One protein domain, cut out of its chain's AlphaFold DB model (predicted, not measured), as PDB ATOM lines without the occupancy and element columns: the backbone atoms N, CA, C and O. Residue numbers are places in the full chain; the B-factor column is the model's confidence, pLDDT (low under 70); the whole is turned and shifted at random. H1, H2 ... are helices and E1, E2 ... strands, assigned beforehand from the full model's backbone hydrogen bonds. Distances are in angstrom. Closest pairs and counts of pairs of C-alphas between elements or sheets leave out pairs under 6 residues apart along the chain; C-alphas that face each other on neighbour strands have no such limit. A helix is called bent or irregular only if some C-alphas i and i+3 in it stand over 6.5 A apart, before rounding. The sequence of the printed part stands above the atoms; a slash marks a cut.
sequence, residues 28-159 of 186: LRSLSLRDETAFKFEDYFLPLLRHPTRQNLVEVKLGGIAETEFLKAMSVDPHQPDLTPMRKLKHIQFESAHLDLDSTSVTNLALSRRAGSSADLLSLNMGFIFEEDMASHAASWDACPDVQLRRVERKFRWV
ATOM      1  N   LEU A  28      19.556 -17.434  54.655       72.38
ATOM      2  CA  LEU A  28      20.907 -17.377  54.096       72.38
ATOM      3  C   LEU A  28      20.934 -16.400  52.913       72.38
ATOM      4  O   LEU A  28      20.403 -16.684  51.838       72.38
ATOM      5  N   ARG A  29      21.522 -15.221  53.137       78.56
ATOM      6  CA  ARG A  29      21.616 -14.140  52.145       78.56
ATOM      7  C   ARG A  29      22.996 -14.007  51.526       78.56
ATOM      8  O   ARG A  29      23.092 -13.490  50.419       78.56
ATOM      9  N   SER A  30      24.041 -14.445  52.210       81.19
ATOM     10  CA  SER A  30      25.406 -14.415  51.695       81.19
ATOM     11  C   SER A  30      26.059 -15.760  51.954       81.19
ATOM     12  O   SER A  30      25.850 -16.352  53.012       81.19
ATOM     13  N   LEU A  31      26.798 -16.254  50.970       77.94
ATOM     14  CA  LEU A  31      27.533 -17.505  51.057       77.94
ATOM     15  C   LEU A  31      28.959 -17.264  50.592       77.94
ATOM     16  O   LEU A  31      29.190 -16.936  49.430       77.94
ATOM     17  N   SER A  32      29.897 -17.422  51.516       76.25
ATOM     18  CA  SER A  32      31.325 -17.345  51.233       76.25
ATOM     19  C   SER A  32      31.950 -18.708  51.468       76.25
ATOM     20  O   SER A  32      31.778 -19.276  52.544       76.25
ATOM     21  N   LEU A  33      32.644 -19.239  50.469       72.88
ATOM     22  CA  LEU A  33      33.338 -20.522  50.553       72.88
ATOM     23  C   LEU A  33      34.705 -20.406  49.906       72.88
ATOM     24  O   LEU A  33      34.852 -19.653  48.952       72.88
ATOM     25  N   ARG A  34      35.686 -21.162  50.393       69.88
ATOM     26  CA  ARG A  34      37.031 -21.204  49.824       69.88
ATOM     27  C   ARG A  34      37.590 -22.620  49.910       69.88
ATOM     28  O   ARG A  34      37.498 -23.236  50.965       69.88
ATOM     29  N   ASP A  35      38.168 -23.113  48.821       63.00
ATOM     30  CA  ASP A  35      38.988 -24.329  48.811       63.00
ATOM     31  C   ASP A  35      40.467 -23.956  48.938       63.00
ATOM     32  O   ASP A  35      41.023 -23.259  48.089       63.00
ATOM     33  N   GLU A  36      41.116 -24.435  49.999       55.28
ATOM     34  CA  GLU A  36      42.557 -24.255  50.221       55.28
ATOM     35  C   GLU A  36      43.404 -25.053  49.218       55.28
ATOM     36  O   GLU A  36      44.563 -24.718  48.972       55.28
ATOM     37  N   THR A  37      42.839 -26.111  48.631       57.31
ATOM     38  CA  THR A  37      43.556 -27.045  47.757       57.31
ATOM     39  C   THR A  37      43.399 -26.737  46.271       57.31
ATOM     40  O   THR A  37      44.071 -27.375  45.466       57.31
ATOM     41  N   ALA A  38      42.573 -25.749  45.910       53.00
ATOM     42  CA  ALA A  38      42.373 -25.193  44.565       53.00
ATOM     43  C   ALA A  38      41.921 -26.156  43.443       53.00
ATOM     44  O   ALA A  38      41.585 -25.673  42.367       53.00
ATOM     45  N   PHE A  39      41.877 -27.475  43.659       55.09
ATOM     46  CA  PHE A  39      41.651 -28.466  42.596       55.09
ATOM     47  C   PHE A  39      40.332 -29.246  42.707       55.09
ATOM     48  O   PHE A  39      40.057 -30.048  41.819       55.09
ATOM     49  N   LYS A  40      39.534 -29.086  43.777       59.44
ATOM     50  CA  LYS A  40      38.333 -29.928  43.997       59.44
ATOM     51  C   LYS A  40      37.091 -29.183  44.481       59.44
ATOM     52  O   LYS A  40      36.070 -29.809  44.751       59.44
ATOM     53  N   PHE A  41      37.154 -27.858  44.567       67.88
ATOM     54  CA  PHE A  41      36.075 -27.021  45.083       67.88
ATOM     55  C   PHE A  41      34.697 -27.322  44.468       67.88
ATOM     56  O   PHE A  41      33.688 -27.405  45.174       67.88
ATOM     57  N   GLU A  42      34.653 -27.501  43.149       68.12
ATOM     58  CA  GLU A  42      33.397 -27.628  42.412       68.12
ATOM     59  C   GLU A  42      32.678 -28.950  42.658       68.12
ATOM     60  O   GLU A  42      31.447 -28.957  42.739       68.12
ATOM     61  N   ASP A  43      33.420 -30.042  42.859       70.81
ATOM     62  CA  ASP A  43      32.863 -31.376  43.115       70.81
ATOM     63  C   ASP A  43      31.980 -31.383  44.371       70.81
ATOM     64  O   ASP A  43      30.946 -32.056  44.427       70.81
ATOM     65  N   TYR A  44      32.352 -30.590  45.379       70.88
ATOM     66  CA  TYR A  44      31.599 -30.469  46.629       70.88
ATOM     67  C   TYR A  44      30.443 -29.484  46.519       70.88
ATOM     68  O   TYR A  44      29.417 -29.646  47.185       70.88
ATOM     69  N   PHE A  45      30.595 -28.448  45.696       72.25
ATOM     70  CA  PHE A  45      29.697 -27.304  45.723       72.25
ATOM     71  C   PHE A  45      28.643 -27.297  44.617       72.25
ATOM     72  O   PHE A  45      27.515 -26.866  44.867       72.25
ATOM     73  N   LEU A  46      28.930 -27.839  43.434       76.50
ATOM     74  CA  LEU A  46      27.933 -28.022  42.374       76.50
ATOM     75  C   LEU A  46      26.664 -28.744  42.872       76.50
ATOM     76  O   LEU A  46      25.557 -28.323  42.517       76.50
ATOM     77  N   PRO A  47      26.740 -29.777  43.736       75.94
ATOM     78  CA  PRO A  47      25.533 -30.386  44.286       75.94
ATOM     79  C   PRO A  47      24.829 -29.493  45.328       75.94
ATOM     80  O   PRO A  47      23.605 -29.552  45.456       75.94
ATOM     81  N   LEU A  48      25.558 -28.631  46.048       73.75
ATOM     82  CA  LEU A  48      25.002 -27.664  47.014       73.75
ATOM     83  C   LEU A  48      24.343 -26.474  46.330       73.75
ATOM     84  O   LEU A  48      23.358 -25.937  46.844       73.75
ATOM     85  N   LEU A  49      24.775 -26.152  45.107       72.62
ATOM     86  CA  LEU A  49      24.022 -25.278  44.230       72.62
ATOM     87  C   LEU A  49      22.622 -25.804  43.993       72.62
ATOM     88  O   LEU A  49      21.891 -25.016  43.435       72.62
ATOM     89  N   ARG A  50      22.231 -27.039  44.379       73.38
ATOM     90  CA  ARG A  50      20.855 -27.581  44.347       73.38
ATOM     91  C   ARG A  50      20.035 -27.412  45.636       73.38
ATOM     92  O   ARG A  50      18.823 -27.635  45.630       73.38
ATOM     93  N   HIS A  51      20.653 -26.933  46.710       77.88
ATOM     94  CA  HIS A  51      20.067 -26.884  48.049       77.88
ATOM     95  C   HIS A  51      18.944 -25.831  48.203       77.88
ATOM     96  O   HIS A  51      19.071 -24.741  47.653       77.88
ATOM     97  N   PRO A  52      17.848 -26.071  48.957       74.69
ATOM     98  CA  PRO A  52      16.751 -25.101  49.101       74.69
ATOM     99  C   PRO A  52      17.144 -23.737  49.691       74.69
ATOM    100  O   PRO A  52      16.548 -22.721  49.338       74.69
ATOM    101  N   THR A  53      18.166 -23.676  50.550       72.94
ATOM    102  CA  THR A  53      18.614 -22.416  51.179       72.94
ATOM    103  C   THR A  53      19.198 -21.404  50.197       72.94
ATOM    104  O   THR A  53      19.238 -20.213  50.500       72.94
ATOM    105  N   ARG A  54      19.556 -21.834  48.981       76.56
ATOM    106  CA  ARG A  54      20.088 -20.959  47.928       76.56
ATOM    107  C   ARG A  54      19.072 -19.945  47.383       76.56
ATOM    108  O   ARG A  54      19.469 -18.940  46.801       76.56
ATOM    109  N   GLN A  55      17.770 -20.173  47.598       76.00
ATOM    110  CA  GLN A  55      16.689 -19.326  47.067       76.00
ATOM    111  C   GLN A  55      16.787 -17.863  47.511       76.00
ATOM    112  O   GLN A  55      16.356 -16.963  46.785       76.00
ATOM    113  N   ASN A  56      17.355 -17.627  48.697       77.38
ATOM    114  CA  ASN A  56      17.470 -16.301  49.288       77.38
ATOM    115  C   ASN A  56      18.867 -15.687  49.194       77.38
ATOM    116  O   ASN A  56      19.035 -14.547  49.637       77.38
ATOM    117  N   LEU A  57      19.825 -16.389  48.581       80.50
ATOM    118  CA  LEU A  57      21.174 -15.870  48.395       80.50
ATOM    119  C   LEU A  57      21.135 -14.617  47.531       80.50
ATOM    120  O   LEU A  57      20.578 -14.617  46.437       80.50
ATOM    121  N   VAL A  58      21.729 -13.559  48.063       85.12
ATOM    122  CA  VAL A  58      21.949 -12.254  47.442       85.12
ATOM    123  C   VAL A  58      23.402 -12.106  47.010       85.12
ATOM    124  O   VAL A  58      23.677 -11.423  46.026       85.12
ATOM    125  N   GLU A  59      24.319 -12.762  47.711       85.75
ATOM    126  CA  GLU A  59      25.751 -12.684  47.460       85.75
ATOM    127  C   GLU A  59      26.394 -14.067  47.540       85.75
ATOM    128  O   GLU A  59      26.053 -14.879  48.404       85.75
ATOM    129  N   VAL A  60      27.333 -14.312  46.630       83.94
ATOM    130  CA  VAL A  60      28.185 -15.498  46.619       83.94
ATOM    131  C   VAL A  60      29.636 -15.059  46.429       83.94
ATOM    132  O   VAL A  60      29.948 -14.326  45.489       83.94
ATOM    133  N   LYS A  61      30.516 -15.520  47.318       82.38
ATOM    134  CA  LYS A  61      31.971 -15.346  47.247       82.38
ATOM    135  C   LYS A  61      32.633 -16.713  47.262       82.38
ATOM    136  O   LYS A  61      32.350 -17.522  48.140       82.38
ATOM    137  N   LEU A  62      33.492 -16.976  46.290       78.56
ATOM    138  CA  LEU A  62      34.084 -18.291  46.093       78.56
ATOM    139  C   LEU A  62      35.591 -18.146  45.939       78.56
ATOM    140  O   LEU A  62      36.065 -17.402  45.079       78.56
ATOM    141  N   GLY A  63      36.316 -18.839  46.805       73.50
ATOM    142  CA  GLY A  63      37.759 -18.955  46.795       73.50
ATOM    143  C   GLY A  63      38.213 -20.323  46.307       73.50
ATOM    144  O   GLY A  63      37.576 -21.338  46.586       73.50
ATOM    145  N   GLY A  64      39.307 -20.342  45.556       74.25
ATOM    146  CA  GLY A  64      39.661 -21.463  44.683       74.25
ATOM    147  C   GLY A  64      39.343 -21.174  43.215       74.25
ATOM    148  O   GLY A  64      38.988 -20.048  42.861       74.25
ATOM    149  N   ILE A  65      39.507 -22.195  42.371       77.38
ATOM    150  CA  ILE A  65      39.360 -22.094  40.916       77.38
ATOM    151  C   ILE A  65      37.927 -22.461  40.528       77.38
ATOM    152  O   ILE A  65      37.506 -23.593  40.748       77.38
ATOM    153  N   ALA A  66      37.198 -21.507  39.949       79.44
ATOM    154  CA  ALA A  66      35.905 -21.766  39.323       79.44
ATOM    155  C   ALA A  66      36.060 -22.105  37.830       79.44
ATOM    156  O   ALA A  66      36.701 -21.366  37.082       79.44
ATOM    157  N   GLU A  67      35.433 -23.179  37.381       80.88
ATOM    158  CA  GLU A  67      35.398 -23.662  36.011       80.88
ATOM    159  C   GLU A  67      34.087 -23.291  35.303       80.88
ATOM    160  O   GLU A  67      33.093 -22.823  35.877       80.88
ATOM    161  N   THR A  68      34.081 -23.512  33.989       80.75
ATOM    162  CA  THR A  68      32.963 -23.208  33.094       80.75
ATOM    163  C   THR A  68      31.620 -23.790  33.578       80.75
ATOM    164  O   THR A  68      30.598 -23.094  33.546       80.75
ATOM    165  N   GLU A  69      31.582 -25.051  34.018       78.75
ATOM    166  CA  GLU A  69      30.332 -25.745  34.385       78.75
ATOM    167  C   GLU A  69      29.651 -25.135  35.611       78.75
ATOM    168  O   GLU A  69      28.423 -25.030  35.685       78.75
ATOM    169  N   PHE A  70      30.442 -24.636  36.545       79.44
ATOM    170  CA  PHE A  70      29.947 -23.972  37.734       79.44
ATOM    171  C   PHE A  70      29.293 -22.629  37.436       79.44
ATOM    172  O   PHE A  70      28.212 -22.326  37.954       79.44
ATOM    173  N   LEU A  71      29.882 -21.844  36.532       81.75
ATOM    174  CA  LEU A  71      29.263 -20.605  36.054       81.75
ATOM    175  C   LEU A  71      27.929 -20.873  35.355       81.75
ATOM    176  O   LEU A  71      26.948 -20.154  35.583       81.75
ATOM    177  N   LYS A  72      27.862 -21.937  34.545       79.38
ATOM    178  CA  LYS A  72      26.611 -22.380  33.918       79.38
ATOM    179  C   LYS A  72      25.572 -22.757  34.975       79.38
ATOM    180  O   LYS A  72      24.427 -22.327  34.869       79.38
ATOM    181  N   ALA A  73      25.965 -23.465  36.033       78.31
ATOM    182  CA  ALA A  73      25.063 -23.860  37.117       78.31
ATOM    183  C   ALA A  73      24.489 -22.674  37.926       78.31
ATOM    184  O   ALA A  73      23.409 -22.794  38.512       78.31
ATOM    185  N   MET A  74      25.168 -21.521  37.951       80.31
ATOM    186  CA  MET A  74      24.656 -20.278  38.558       80.31
ATOM    187  C   MET A  74      23.898 -19.364  37.593       80.31
ATOM    188  O   MET A  74      23.306 -18.368  38.033       80.31
ATOM    189  N   SER A  75      23.910 -19.676  36.300       81.94
ATOM    190  CA  SER A  75      23.157 -18.946  35.283       81.94
ATOM    191  C   SER A  75      21.657 -19.226  35.404       81.94
ATOM    192  O   SER A  75      21.224 -20.190  36.037       81.94
ATOM    193  N   VAL A  76      20.842 -18.347  34.827       77.88
ATOM    194  CA  VAL A  76      19.381 -18.496  34.808       77.88
ATOM    195  C   VAL A  76      18.957 -19.104  33.474       77.88
ATOM    196  O   VAL A  76      19.191 -18.510  32.427       77.88
ATOM    197  N   ASP A  77      18.306 -20.266  33.487       71.50
ATOM    198  CA  ASP A  77      17.718 -20.816  32.263       71.50
ATOM    199  C   ASP A  77      16.351 -20.146  32.008       71.50
ATOM    200  O   ASP A  77      15.410 -20.365  32.783       71.50
ATOM    201  N   PRO A  78      16.196 -19.341  30.937       62.88
ATOM    202  CA  PRO A  78      14.926 -18.692  30.618       62.88
ATOM    203  C   PRO A  78      13.809 -19.690  30.276       62.88
ATOM    204  O   PRO A  78      12.636 -19.326  30.354       62.88
ATOM    205  N   HIS A  79      14.144 -20.932  29.917       66.44
ATOM    206  CA  HIS A  79      13.178 -21.992  29.632       66.44
ATOM    207  C   HIS A  79      12.746 -22.763  30.886       66.44
ATOM    208  O   HIS A  79      11.743 -23.475  30.845       66.44
ATOM    209  N   GLN A  80      13.454 -22.601  32.009       63.69
ATOM    210  CA  GLN A  80      13.162 -23.269  33.282       63.69
ATOM    211  C   GLN A  80      13.192 -22.287  34.471       63.69
ATOM    212  O   GLN A  80      13.918 -22.491  35.453       63.69
ATOM    213  N   PRO A  81      12.379 -21.212  34.439       59.16
ATOM    214  CA  PRO A  81      12.443 -20.152  35.438       59.16
ATOM    215  C   PRO A  81      12.138 -20.668  36.850       59.16
ATOM    216  O   PRO A  81      12.784 -20.251  37.812       59.16
ATOM    217  N   ASP A  82      11.174 -21.576  37.018       54.78
ATOM    218  CA  ASP A  82      10.714 -22.060  38.335       54.78
ATOM    219  C   ASP A  82      11.673 -23.050  39.004       54.78
ATOM    220  O   ASP A  82      11.641 -23.228  40.220       54.78
ATOM    221  N   LEU A  83      12.589 -23.621  38.226       56.84
ATOM    222  CA  LEU A  83      13.704 -24.423  38.726       56.84
ATOM    223  C   LEU A  83      14.962 -23.575  38.941       56.84
ATOM    224  O   LEU A  83      15.971 -24.078  39.442       56.84
ATOM    225  N   THR A  84      14.903 -22.285  38.589       59.94
ATOM    226  CA  THR A  84      16.060 -21.409  38.676       59.94
ATOM    227  C   THR A  84      16.278 -20.966  40.117       59.94
ATOM    228  O   THR A  84      15.414 -20.320  40.716       59.94
ATOM    229  N   PRO A  85      17.443 -21.227  40.706       61.59
ATOM    230  CA  PRO A  85      17.461 -21.425  42.137       61.59
ATOM    231  C   PRO A  85      18.037 -20.276  42.945       61.59
ATOM    232  O   PRO A  85      17.862 -20.234  44.153       61.59
ATOM    233  N   MET A  86      18.679 -19.312  42.299       78.56
ATOM    234  CA  MET A  86      19.329 -18.175  42.948       78.56
ATOM    235  C   MET A  86      18.805 -16.883  42.335       78.56
ATOM    236  O   MET A  86      19.573 -16.026  41.890       78.56
ATOM    237  N   ARG A  87      17.472 -16.767  42.271       77.06
ATOM    238  CA  ARG A  87      16.810 -15.579  41.727       77.06
ATOM    239  C   ARG A  87      17.190 -14.327  42.515       77.06
ATOM    240  O   ARG A  87      17.276 -13.272  41.935       77.06
ATOM    241  N   LYS A  88      17.487 -14.402  43.812       80.81
ATOM    242  CA  LYS A  88      17.862 -13.199  44.573       80.81
ATOM    243  C   LYS A  88      19.336 -12.803  44.451       80.81
ATOM    244  O   LYS A  88      19.685 -11.766  45.006       80.81
ATOM    245  N   LEU A  89      20.167 -13.583  43.752       85.69
ATOM    246  CA  LEU A  89      21.617 -13.385  43.710       85.69
ATOM    247  C   LEU A  89      21.969 -12.176  42.835       85.69
ATOM    248  O   LEU A  89      21.657 -12.148  41.647       85.69
ATOM    249  N   LYS A  90      22.624 -11.195  43.456       87.75
ATOM    250  CA  LYS A  90      22.989  -9.895  42.880       87.75
ATOM    251  C   LYS A  90      24.494  -9.689  42.772       87.75
ATOM    252  O   LYS A  90      24.934  -8.940  41.907       87.75
ATOM    253  N   HIS A  91      25.267 -10.325  43.643       88.94
ATOM    254  CA  HIS A  91      26.706 -10.114  43.742       88.94
ATOM    255  C   HIS A  91      27.426 -11.451  43.654       88.94
ATOM    256  O   HIS A  91      27.122 -12.369  44.418       88.94
ATOM    257  N   ILE A  92      28.364 -11.563  42.720       88.88
ATOM    258  CA  ILE A  92      29.174 -12.766  42.539       88.88
ATOM    259  C   ILE A  92      30.647 -12.372  42.566       88.88
ATOM    260  O   ILE A  92      31.057 -11.429  41.881       88.88
ATOM    261  N   GLN A  93      31.437 -13.098  43.349       88.56
ATOM    262  CA  GLN A  93      32.884 -12.956  43.395       88.56
ATOM    263  C   GLN A  93      33.568 -14.317  43.278       88.56
ATOM    264  O   GLN A  93      33.280 -15.218  44.063       88.56
ATOM    265  N   PHE A  94      34.533 -14.411  42.367       84.69
ATOM    266  CA  PHE A  94      35.474 -15.525  42.276       84.69
ATOM    267  C   PHE A  94      36.890 -15.026  42.524       84.69
ATOM    268  O   PHE A  94      37.316 -14.028  41.929       84.69
ATOM    269  N   GLU A  95      37.626 -15.712  43.393       79.81
ATOM    270  CA  GLU A  95      39.048 -15.439  43.586       79.81
ATOM    271  C   GLU A  95      39.835 -15.718  42.311       79.81
ATOM    272  O   GLU A  95      40.575 -14.835  41.870       79.81
ATOM    273  N   SER A  96      39.617 -16.883  41.700       79.88
ATOM    274  CA  SER A  96      40.143 -17.238  40.389       79.88
ATOM    275  C   SER A  96      39.142 -18.076  39.592       79.88
ATOM    276  O   SER A  96      38.260 -18.740  40.135       79.88
ATOM    277  N   ALA A  97      39.276 -18.024  38.273       80.75
ATOM    278  CA  ALA A  97      38.524 -18.839  37.345       80.75
ATOM    279  C   ALA A  97      39.447 -19.401  36.265       80.75
ATOM    280  O   ALA A  97      40.405 -18.739  35.845       80.75
ATOM    281  N   HIS A  98      39.133 -20.618  35.835       80.56
ATOM    282  CA  HIS A  98      39.735 -21.299  34.701       80.56
ATOM    283  C   HIS A  98      38.635 -21.574  33.686       80.56
ATOM    284  O   HIS A  98      37.759 -22.408  33.909       80.56
ATOM    285  N   LEU A  99      38.639 -20.815  32.599       76.25
ATOM    286  CA  LEU A  99      37.579 -20.860  31.605       76.25
ATOM    287  C   LEU A  99      38.162 -21.323  30.283       76.25
ATOM    288  O   LEU A  99      39.304 -21.019  29.961       76.25
ATOM    289  N   ASP A 100      37.368 -22.050  29.506       73.12
ATOM    290  CA  ASP A 100      37.788 -22.408  28.157       73.12
ATOM    291  C   ASP A 100      37.903 -21.131  27.308       73.12
ATOM    292  O   ASP A 100      37.053 -20.247  27.407       73.12
ATOM    293  N   LEU A 101      38.912 -21.048  26.438       60.12
ATOM    294  CA  LEU A 101      39.199 -19.867  25.602       60.12
ATOM    295  C   LEU A 101      38.006 -19.404  24.732       60.12
ATOM    296  O   LEU A 101      37.906 -18.224  24.399       60.12
ATOM    297  N   ASP A 102      37.080 -20.314  24.414       61.41
ATOM    298  CA  ASP A 102      35.849 -20.053  23.646       61.41
ATOM    299  C   ASP A 102      34.589 -19.905  24.533       61.41
ATOM    300  O   ASP A 102      33.453 -19.824  24.052       61.41
ATOM    301  N   SER A 103      34.753 -19.904  25.856       63.72
ATOM    302  CA  SER A 103      33.655 -19.918  26.819       63.72
ATOM    303  C   SER A 103      33.031 -18.532  26.927       63.72
ATOM    304  O   SER A 103      33.574 -17.619  27.530       63.72
ATOM    305  N   THR A 104      31.804 -18.356  26.441       74.44
ATOM    306  CA  THR A 104      31.009 -17.143  26.726       74.44
ATOM    307  C   THR A 104      30.342 -17.192  28.105       74.44
ATOM    308  O   THR A 104      29.460 -16.390  28.397       74.44
ATOM    309  N   SER A 105      30.740 -18.119  28.981       78.88
ATOM    310  CA  SER A 105      29.993 -18.477  30.194       78.88
ATOM    311  C   SER A 105      29.849 -17.334  31.195       78.88
ATOM    312  O   SER A 105      28.781 -17.171  31.773       78.88
ATOM    313  N   VAL A 106      30.867 -16.483  31.341       85.75
ATOM    314  CA  VAL A 106      30.784 -15.272  32.176       85.75
ATOM    315  C   VAL A 106      29.771 -14.273  31.615       85.75
ATOM    316  O   VAL A 106      28.919 -13.751  32.336       85.75
ATOM    317  N   THR A 107      29.826 -14.046  30.303       84.00
ATOM    318  CA  THR A 107      28.896 -13.164  29.596       84.00
ATOM    319  C   THR A 107      27.471 -13.714  29.662       84.00
ATOM    320  O   THR A 107      26.543 -12.966  29.957       84.00
ATOM    321  N   ASN A 108      27.292 -15.024  29.474       82.50
ATOM    322  CA  ASN A 108      26.003 -15.713  29.552       82.50
ATOM    323  C   ASN A 108      25.434 -15.702  30.974       82.50
ATOM    324  O   ASN A 108      24.234 -15.494  31.145       82.50
ATOM    325  N   LEU A 109      26.275 -15.853  32.000       86.00
ATOM    326  CA  LEU A 109      25.873 -15.703  33.397       86.00
ATOM    327  C   LEU A 109      25.286 -14.312  33.642       86.00
ATOM    328  O   LEU A 109      24.185 -14.196  34.179       86.00
ATOM    329  N   ALA A 110      25.976 -13.262  33.199       86.31
ATOM    330  CA  ALA A 110      25.498 -11.893  33.352       86.31
ATOM    331  C   ALA A 110      24.232 -11.609  32.519       86.31
ATOM    332  O   ALA A 110      23.272 -11.043  33.039       86.31
ATOM    333  N   LEU A 111      24.188 -12.048  31.257       83.31
ATOM    334  CA  LEU A 111      23.037 -11.861  30.362       83.31
ATOM    335  C   LEU A 111      21.794 -12.634  30.813       83.31
ATOM    336  O   LEU A 111      20.674 -12.135  30.702       83.31
ATOM    337  N   SER A 112      21.969 -13.850  31.330       81.44
ATOM    338  CA  SER A 112      20.855 -14.669  31.817       81.44
ATOM    339  C   SER A 112      20.151 -14.039  33.022       81.44
ATOM    340  O   SER A 112      18.945 -14.202  33.201       81.44
ATOM    341  N   ARG A 113      20.882 -13.234  33.798       80.06
ATOM    342  CA  ARG A 113      20.433 -12.509  34.996       80.06
ATOM    343  C   ARG A 113      19.969 -11.076  34.696       80.06
ATOM    344  O   ARG A 113      20.135 -10.163  35.503       80.06
ATOM    345  N   ARG A 114      19.415 -10.862  33.499       71.44
ATOM    346  CA  ARG A 114      18.953  -9.556  33.006       71.44
ATOM    347  C   ARG A 114      17.815  -8.945  33.837       71.44
ATOM    348  O   ARG A 114      16.902  -9.649  34.287       71.44
ATOM    349  N   ALA A 115      17.829  -7.610  33.887       49.75
ATOM    350  CA  ALA A 115      16.801  -6.768  34.488       49.75
ATOM    351  C   ALA A 115      15.411  -7.008  33.883       49.75
ATOM    352  O   ALA A 115      15.224  -6.894  32.670       49.75
ATOM    353  N   GLY A 116      14.436  -7.332  34.735       53.78
ATOM    354  CA  GLY A 116      13.058  -7.672  34.345       53.78
ATOM    355  C   GLY A 116      12.720  -9.157  34.505       53.78
ATOM    356  O   GLY A 116      11.548  -9.531  34.492       53.78
ATOM    357  N   SER A 117      13.731  -9.996  34.737       53.19
ATOM    358  CA  SER A 117      13.557 -11.217  35.522       53.19
ATOM    359  C   SER A 117      13.641 -10.838  37.005       53.19
ATOM    360  O   SER A 117      14.199  -9.806  37.351       53.19
ATOM    361  N   SER A 118      13.106 -11.625  37.930       56.88
ATOM    362  CA  SER A 118      13.253 -11.354  39.370       56.88
ATOM    363  C   SER A 118      14.695 -11.569  39.888       56.88
ATOM    364  O   SER A 118      14.846 -11.919  41.059       56.88
ATOM    365  N   ALA A 119      15.714 -11.477  39.019       65.81
ATOM    366  CA  ALA A 119      17.066 -11.989  39.220       65.81
ATOM    367  C   ALA A 119      18.191 -11.128  38.637       65.81
ATOM    368  O   ALA A 119      19.050 -11.624  37.915       65.81
ATOM    369  N   ASP A 120      18.189  -9.848  39.005       81.00
ATOM    370  CA  ASP A 120      19.142  -8.850  38.524       81.00
ATOM    371  C   ASP A 120      20.535  -9.035  39.140       81.00
ATOM    372  O   ASP A 120      20.722  -8.850  40.347       81.00
ATOM    373  N   LEU A 121      21.529  -9.333  38.299       86.62
ATOM    374  CA  LEU A 121      22.935  -9.254  38.694       86.62
ATOM    375  C   LEU A 121      23.374  -7.783  38.732       86.62
ATOM    376  O   LEU A 121      23.210  -7.057  37.756       86.62
ATOM    377  N   LEU A 122      23.936  -7.345  39.858       88.50
ATOM    378  CA  LEU A 122      24.436  -5.984  40.053       88.50
ATOM    379  C   LEU A 122      25.956  -5.899  39.933       88.50
ATOM    380  O   LEU A 122      26.452  -4.913  39.401       88.50
ATOM    381  N   SER A 123      26.694  -6.907  40.405       90.81
ATOM    382  CA  SER A 123      28.157  -6.902  40.325       90.81
ATOM    383  C   SER A 123      28.748  -8.287  40.087       90.81
ATOM    384  O   SER A 123      28.298  -9.278  40.674       90.81
ATOM    385  N   LEU A 124      29.824  -8.329  39.305       90.69
ATOM    386  CA  LEU A 124      30.652  -9.509  39.089       90.69
ATOM    387  C   LEU A 124      32.139  -9.153  39.219       90.69
ATOM    388  O   LEU A 124      32.683  -8.367  38.438       90.69
ATOM    389  N   ASN A 125      32.797  -9.769  40.197       90.56
ATOM    390  CA  ASN A 125      34.235  -9.668  40.428       90.56
ATOM    391  C   ASN A 125      34.887 -11.026  40.157       90.56
ATOM    392  O   ASN A 125      34.482 -12.030  40.736       90.56
ATOM    393  N   MET A 126      35.876 -11.076  39.272       88.94
ATOM    394  CA  MET A 126      36.458 -12.339  38.827       88.94
ATOM    395  C   MET A 126      37.956 -12.195  38.592       88.94
ATOM    396  O   MET A 126      38.398 -11.333  37.826       88.94
ATOM    397  N   GLY A 127      38.735 -13.037  39.269       88.06
ATOM    398  CA  GLY A 127      40.134 -13.265  38.924       88.06
ATOM    399  C   GLY A 127      40.276 -14.311  37.824       88.06
ATOM    400  O   GLY A 127      39.510 -15.266  37.788       88.06
ATOM    401  N   PHE A 128      41.268 -14.151  36.954       85.62
ATOM    402  CA  PHE A 128      41.597 -15.104  35.891       85.62
ATOM    403  C   PHE A 128      43.033 -15.595  36.039       85.62
ATOM    404  O   PHE A 128      43.944 -14.795  36.288       85.62
ATOM    405  N   ILE A 129      43.227 -16.906  35.882       82.25
ATOM    406  CA  ILE A 129      44.553 -17.536  35.944       82.25
ATOM    407  C   ILE A 129      45.399 -17.106  34.742       82.25
ATOM    408  O   ILE A 129      46.556 -16.713  34.907       82.25
ATOM    409  N   PHE A 130      44.801 -17.119  33.552       84.00
ATOM    410  CA  PHE A 130      45.431 -16.691  32.308       84.00
ATOM    411  C   PHE A 130      45.019 -15.257  31.959       84.00
ATOM    412  O   PHE A 130      43.868 -14.853  32.150       84.00
ATOM    413  N   GLU A 131      45.976 -14.459  31.488       88.00
ATOM    414  CA  GLU A 131      45.727 -13.061  31.115       88.00
ATOM    415  C   GLU A 131      44.867 -12.986  29.846       88.00
ATOM    416  O   GLU A 131      44.001 -12.121  29.714       88.00
ATOM    417  N   GLU A 132      45.065 -13.938  28.938       85.69
ATOM    418  CA  GLU A 132      44.360 -14.061  27.669       85.69
ATOM    419  C   GLU A 132      42.859 -14.272  27.879       85.69
ATOM    420  O   GLU A 132      42.053 -13.614  27.217       85.69
ATOM    421  N   ASP A 133      42.481 -15.110  28.849       84.12
ATOM    422  CA  ASP A 133      41.081 -15.333  29.216       84.12
ATOM    423  C   ASP A 133      40.451 -14.026  29.704       84.12
ATOM    424  O   ASP A 133      39.405 -13.600  29.209       84.12
ATOM    425  N   MET A 134      41.124 -13.332  30.630       88.69
ATOM    426  CA  MET A 134      40.658 -12.040  31.138       88.69
ATOM    427  C   MET A 134      40.443 -11.041  29.996       88.69
ATOM    428  O   MET A 134      39.398 -10.386  29.936       88.69
ATOM    429  N   ALA A 135      41.424 -10.913  29.098       87.62
ATOM    430  CA  ALA A 135      41.373  -9.984  27.978       87.62
ATOM    431  C   ALA A 135      40.246 -10.338  26.995       87.62
ATOM    432  O   ALA A 135      39.484  -9.455  26.592       87.62
ATOM    433  N   SER A 136      40.088 -11.622  26.663       85.12
ATOM    434  CA  SER A 136      39.026 -12.134  25.787       85.12
ATOM    435  C   SER A 136      37.632 -11.854  26.360       85.12
ATOM    436  O   SER A 136      36.749 -11.330  25.670       85.12
ATOM    437  N   HIS A 137      37.436 -12.110  27.654       85.38
ATOM    438  CA  HIS A 137      36.175 -11.844  28.340       85.38
ATOM    439  C   HIS A 137      35.881 -10.351  28.478       85.38
ATOM    440  O   HIS A 137      34.739  -9.927  28.277       85.38
ATOM    441  N   ALA A 138      36.895  -9.535  28.780       87.12
ATOM    442  CA  ALA A 138      36.753  -8.084  28.816       87.12
ATOM    443  C   ALA A 138      36.313  -7.543  27.448       87.12
ATOM    444  O   ALA A 138      35.316  -6.817  27.375       87.12
ATOM    445  N   ALA A 139      36.984  -7.969  26.372       86.88
ATOM    446  CA  ALA A 139      36.664  -7.580  25.002       86.88
ATOM    447  C   ALA A 139      35.261  -8.042  24.580       86.88
ATOM    448  O   ALA A 139      34.499  -7.255  24.019       86.88
ATOM    449  N   SER A 140      34.883  -9.282  24.905       84.88
ATOM    450  CA  SER A 140      33.546  -9.824  24.631       84.88
ATOM    451  C   SER A 140      32.446  -9.006  25.306       84.88
ATOM    452  O   SER A 140      31.391  -8.765  24.713       84.88
ATOM    453  N   TRP A 141      32.685  -8.542  26.534       87.38
ATOM    454  CA  TRP A 141      31.741  -7.681  27.239       87.38
ATOM    455  C   TRP A 141      31.656  -6.275  26.651       87.38
ATOM    456  O   TRP A 141      30.553  -5.748  26.515       87.38
ATOM    457  N   ASP A 142      32.788  -5.686  26.264       85.94
ATOM    458  CA  ASP A 142      32.824  -4.348  25.663       85.94
ATOM    459  C   ASP A 142      32.178  -4.317  24.274       85.94
ATOM    460  O   ASP A 142      31.487  -3.357  23.922       85.94
ATOM    461  N   ALA A 143      32.359  -5.386  23.497       86.62
ATOM    462  CA  ALA A 143      31.756  -5.548  22.181       86.62
ATOM    463  C   ALA A 143      30.257  -5.885  22.238       86.62
ATOM    464  O   ALA A 143      29.565  -5.764  21.224       86.62
ATOM    465  N   CYS A 144      29.731  -6.310  23.393       82.81
ATOM    466  CA  CYS A 144      28.333  -6.701  23.493       82.81
ATOM    467  C   CYS A 144      27.406  -5.470  23.388       82.81
ATOM    468  O   CYS A 144      27.533  -4.521  24.171       82.81
ATOM    469  N   PRO A 145      26.437  -5.463  22.453       82.69
ATOM    470  CA  PRO A 145      25.524  -4.335  22.275       82.69
ATOM    471  C   PRO A 145      24.461  -4.235  23.382       82.69
ATOM    472  O   PRO A 145      23.735  -3.240  23.437       82.69
ATOM    473  N   ASP A 146      24.344  -5.241  24.256       82.88
ATOM    474  CA  ASP A 146      23.332  -5.268  25.308       82.88
ATOM    475  C   ASP A 146      23.645  -4.246  26.417       82.88
ATOM    476  O   ASP A 146      24.618  -4.354  27.167       82.88
ATOM    477  N   VAL A 147      22.774  -3.243  26.544       80.88
ATOM    478  CA  VAL A 147      22.888  -2.167  27.539       80.88
ATOM    479  C   VAL A 147      22.819  -2.701  28.975       80.88
ATOM    480  O   VAL A 147      23.344  -2.059  29.883       80.88
ATOM    481  N   GLN A 148      22.203  -3.864  29.210       74.06
ATOM    482  CA  GLN A 148      22.097  -4.448  30.550       74.06
ATOM    483  C   GLN A 148      23.445  -4.919  31.082       74.06
ATOM    484  O   GLN A 148      23.713  -4.733  32.264       74.06
ATOM    485  N   LEU A 149      24.328  -5.438  30.228       80.69
ATOM    486  CA  LEU A 149      25.677  -5.814  30.661       80.69
ATOM    487  C   LEU A 149      26.461  -4.615  31.183       80.69
ATOM    488  O   LEU A 149      27.201  -4.739  32.150       80.69
ATOM    489  N   ARG A 150      26.229  -3.430  30.610       80.50
ATOM    490  CA  ARG A 150      26.851  -2.176  31.061       80.50
ATOM    491  C   ARG A 150      26.338  -1.695  32.420       80.50
ATOM    492  O   ARG A 150      26.927  -0.785  32.993       80.50
ATOM    493  N   ARG A 151      25.226  -2.252  32.915       83.94
ATOM    494  CA  ARG A 151      24.685  -1.959  34.253       83.94
ATOM    495  C   ARG A 151      25.273  -2.857  35.334       83.94
ATOM    496  O   ARG A 151      25.152  -2.514  36.505       83.94
ATOM    497  N   VAL A 152      25.878  -3.982  34.952       87.94
ATOM    498  CA  VAL A 152      26.590  -4.855  35.882       87.94
ATOM    499  C   VAL A 152      27.951  -4.231  36.158       87.94
ATOM    500  O   VAL A 152      28.742  -4.012  35.240       87.94
ATOM    501  N   GLU A 153      28.244  -3.945  37.423       89.88
ATOM    502  CA  GLU A 153      29.586  -3.545  37.827       89.88
ATOM    503  C   GLU A 153      30.550  -4.707  37.560       89.88
ATOM    504  O   GLU A 153      30.417  -5.783  38.151       89.88
ATOM    505  N   ARG A 154      31.520  -4.491  36.663       90.00
ATOM    506  CA  ARG A 154      32.549  -5.483  36.352       90.00
ATOM    507  C   ARG A 154      33.885  -5.169  36.991       90.00
ATOM    508  O   ARG A 154      34.394  -4.057  36.863       90.00
ATOM    509  N   LYS A 155      34.511  -6.196  37.559       90.94
ATOM    510  CA  LYS A 155      35.913  -6.157  37.976       90.94
ATOM    511  C   LYS A 155      36.614  -7.441  37.552       90.94
ATOM    512  O   LYS A 155      36.545  -8.449  38.247       90.94
ATOM    513  N   PHE A 156      37.272  -7.397  36.399       90.00
ATOM    514  CA  PHE A 156      38.124  -8.480  35.917       90.00
ATOM    515  C   PHE A 156      39.576  -8.162  36.230       90.00
ATOM    516  O   PHE A 156      40.026  -7.037  36.012       90.00
ATOM    517  N   ARG A 157      40.288  -9.139  36.783       88.50
ATOM    518  CA  ARG A 157      41.695  -8.999  37.153       88.50
ATOM    519  C   ARG A 157      42.468 -10.247  36.760       88.50
ATOM    520  O   ARG A 157      41.996 -11.362  36.972       88.50
ATOM    521  N   TRP A 158      43.668 -10.054  36.246       87.56
ATOM    522  CA  TRP A 158      44.614 -11.139  36.082       87.56
ATOM    523  C   TRP A 158      45.231 -11.430  37.449       87.56
ATOM    524  O   TRP A 158      45.760 -10.523  38.096       87.56
ATOM    525  N   VAL A 159      45.092 -12.669  37.918       80.00
ATOM    526  CA  VAL A 159      45.702 -13.122  39.179       80.00
ATOM    527  C   VAL A 159      46.950 -13.967  38.934       80.00
ATOM    528  O   VAL A 159      47.772 -14.100  39.833       80.00
TER     529      VAL A 159
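Overview. This is residues 28 to 159 of the 186 residues of an uncharacterized protein of Coprinellus micaceus (UniProt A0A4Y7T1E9). The chain winds in stacked right-handed turns, building a curled sheet of five parallel strands with H3, H4 and H5 side by side along one side and the other face bare. H1 lies by the E1 end of the sheet, and H2 lies off the ends where the strands begin. The printed part has 132 residues, with five named helices and five named strands in the order E1 H1 H2 E2 H3 E3 H4 E4 H5 E5; the sheet order is E1 E2 E3 E4 E5, and the class is mixed, helices and strands. It is compact, with a radius of gyration of the C-alphas of 13.8 A and spans of 38 by 37 by 22 A.

Arrangement. E1, residues 30 to 34, is an edge strand parallel to E2, residues 59 to 67, with N 33 and O 61 2.9 A apart, within hydrogen-bond range. H1, residues 41 to 45, only grazes the sheet; the closest C-alphas of H1 and E2 are those of Phe 41 and Gly 64, 6.6 A apart. H2, residues 52 to 56, is apart from H1 and only just not on the sheet, with 4 pairs of C-alphas within 10 A; it is only just irregular, C-alphas 53 and 56 being 6.50 A apart. H3, residues 68 to 74, is only just not on the sheet, also with 4 pairs. E3, residues 91 to 98, is parallel to E2, with N 62 and O 93 2.8 A apart. H4, residues 105 to 112, touches H3 at a shallow tilt of 22 degrees, the same way; the closest C-alphas, those of Leu 71 and Ser 105, are 6.3 A apart. E4, residues 123 to 128, is parallel to E3, with N 94 and O 125 2.9 A apart. H5, residues 131 to 143, touches H4 with residues 137 to 141 alone, the closest C-alphas being those of Thr 107 and Trp 141, 6.6 A apart. E5, residues 153 to 158, is the other edge strand, parallel to E4, with N 126 and O 155 2.9 A apart. H4 and H5 lie on the same face, each at a height over the sheet of 9.8 A, as two layers, helices on one face of a sheet. Each pair of successive strands with the helices between them, from E1, H1 H2, E2 to E4, H5, E5, is a strand-helix-strand unit with a right-handed crossover. In H1, H3, H4 and H5 every O i to N i+4 pair is within hydrogen-bond range; in H2 0 of 1 is, beside 1 of 2 O i to N i+3 pairs.

Along the chain. E1 begins at C-alpha 30 (25.406, -14.415, 51.695). E2 spans 18.6 A and bends by 103 degrees at residue 64; E3 spans 19.4 A and bends by 76 degrees at residue 95. H5 spans 18.2 A, E4 16.4 A and E5 16.9 A, ending at C-alpha 158 (44.614, -11.139, 36.082).

Size, cuts and confidence. The C-alphas farthest apart, those of Thr 37 and Pro 145, are 38.6 A apart. The printed part has no cut, and its one long link is H3 to E3, residues 75 to 90. The mean pLDDT of the printed part is 77.5, and it is under 70 at residues 34 to 42, 78 to 85, 101 to 103 and 115 to 119.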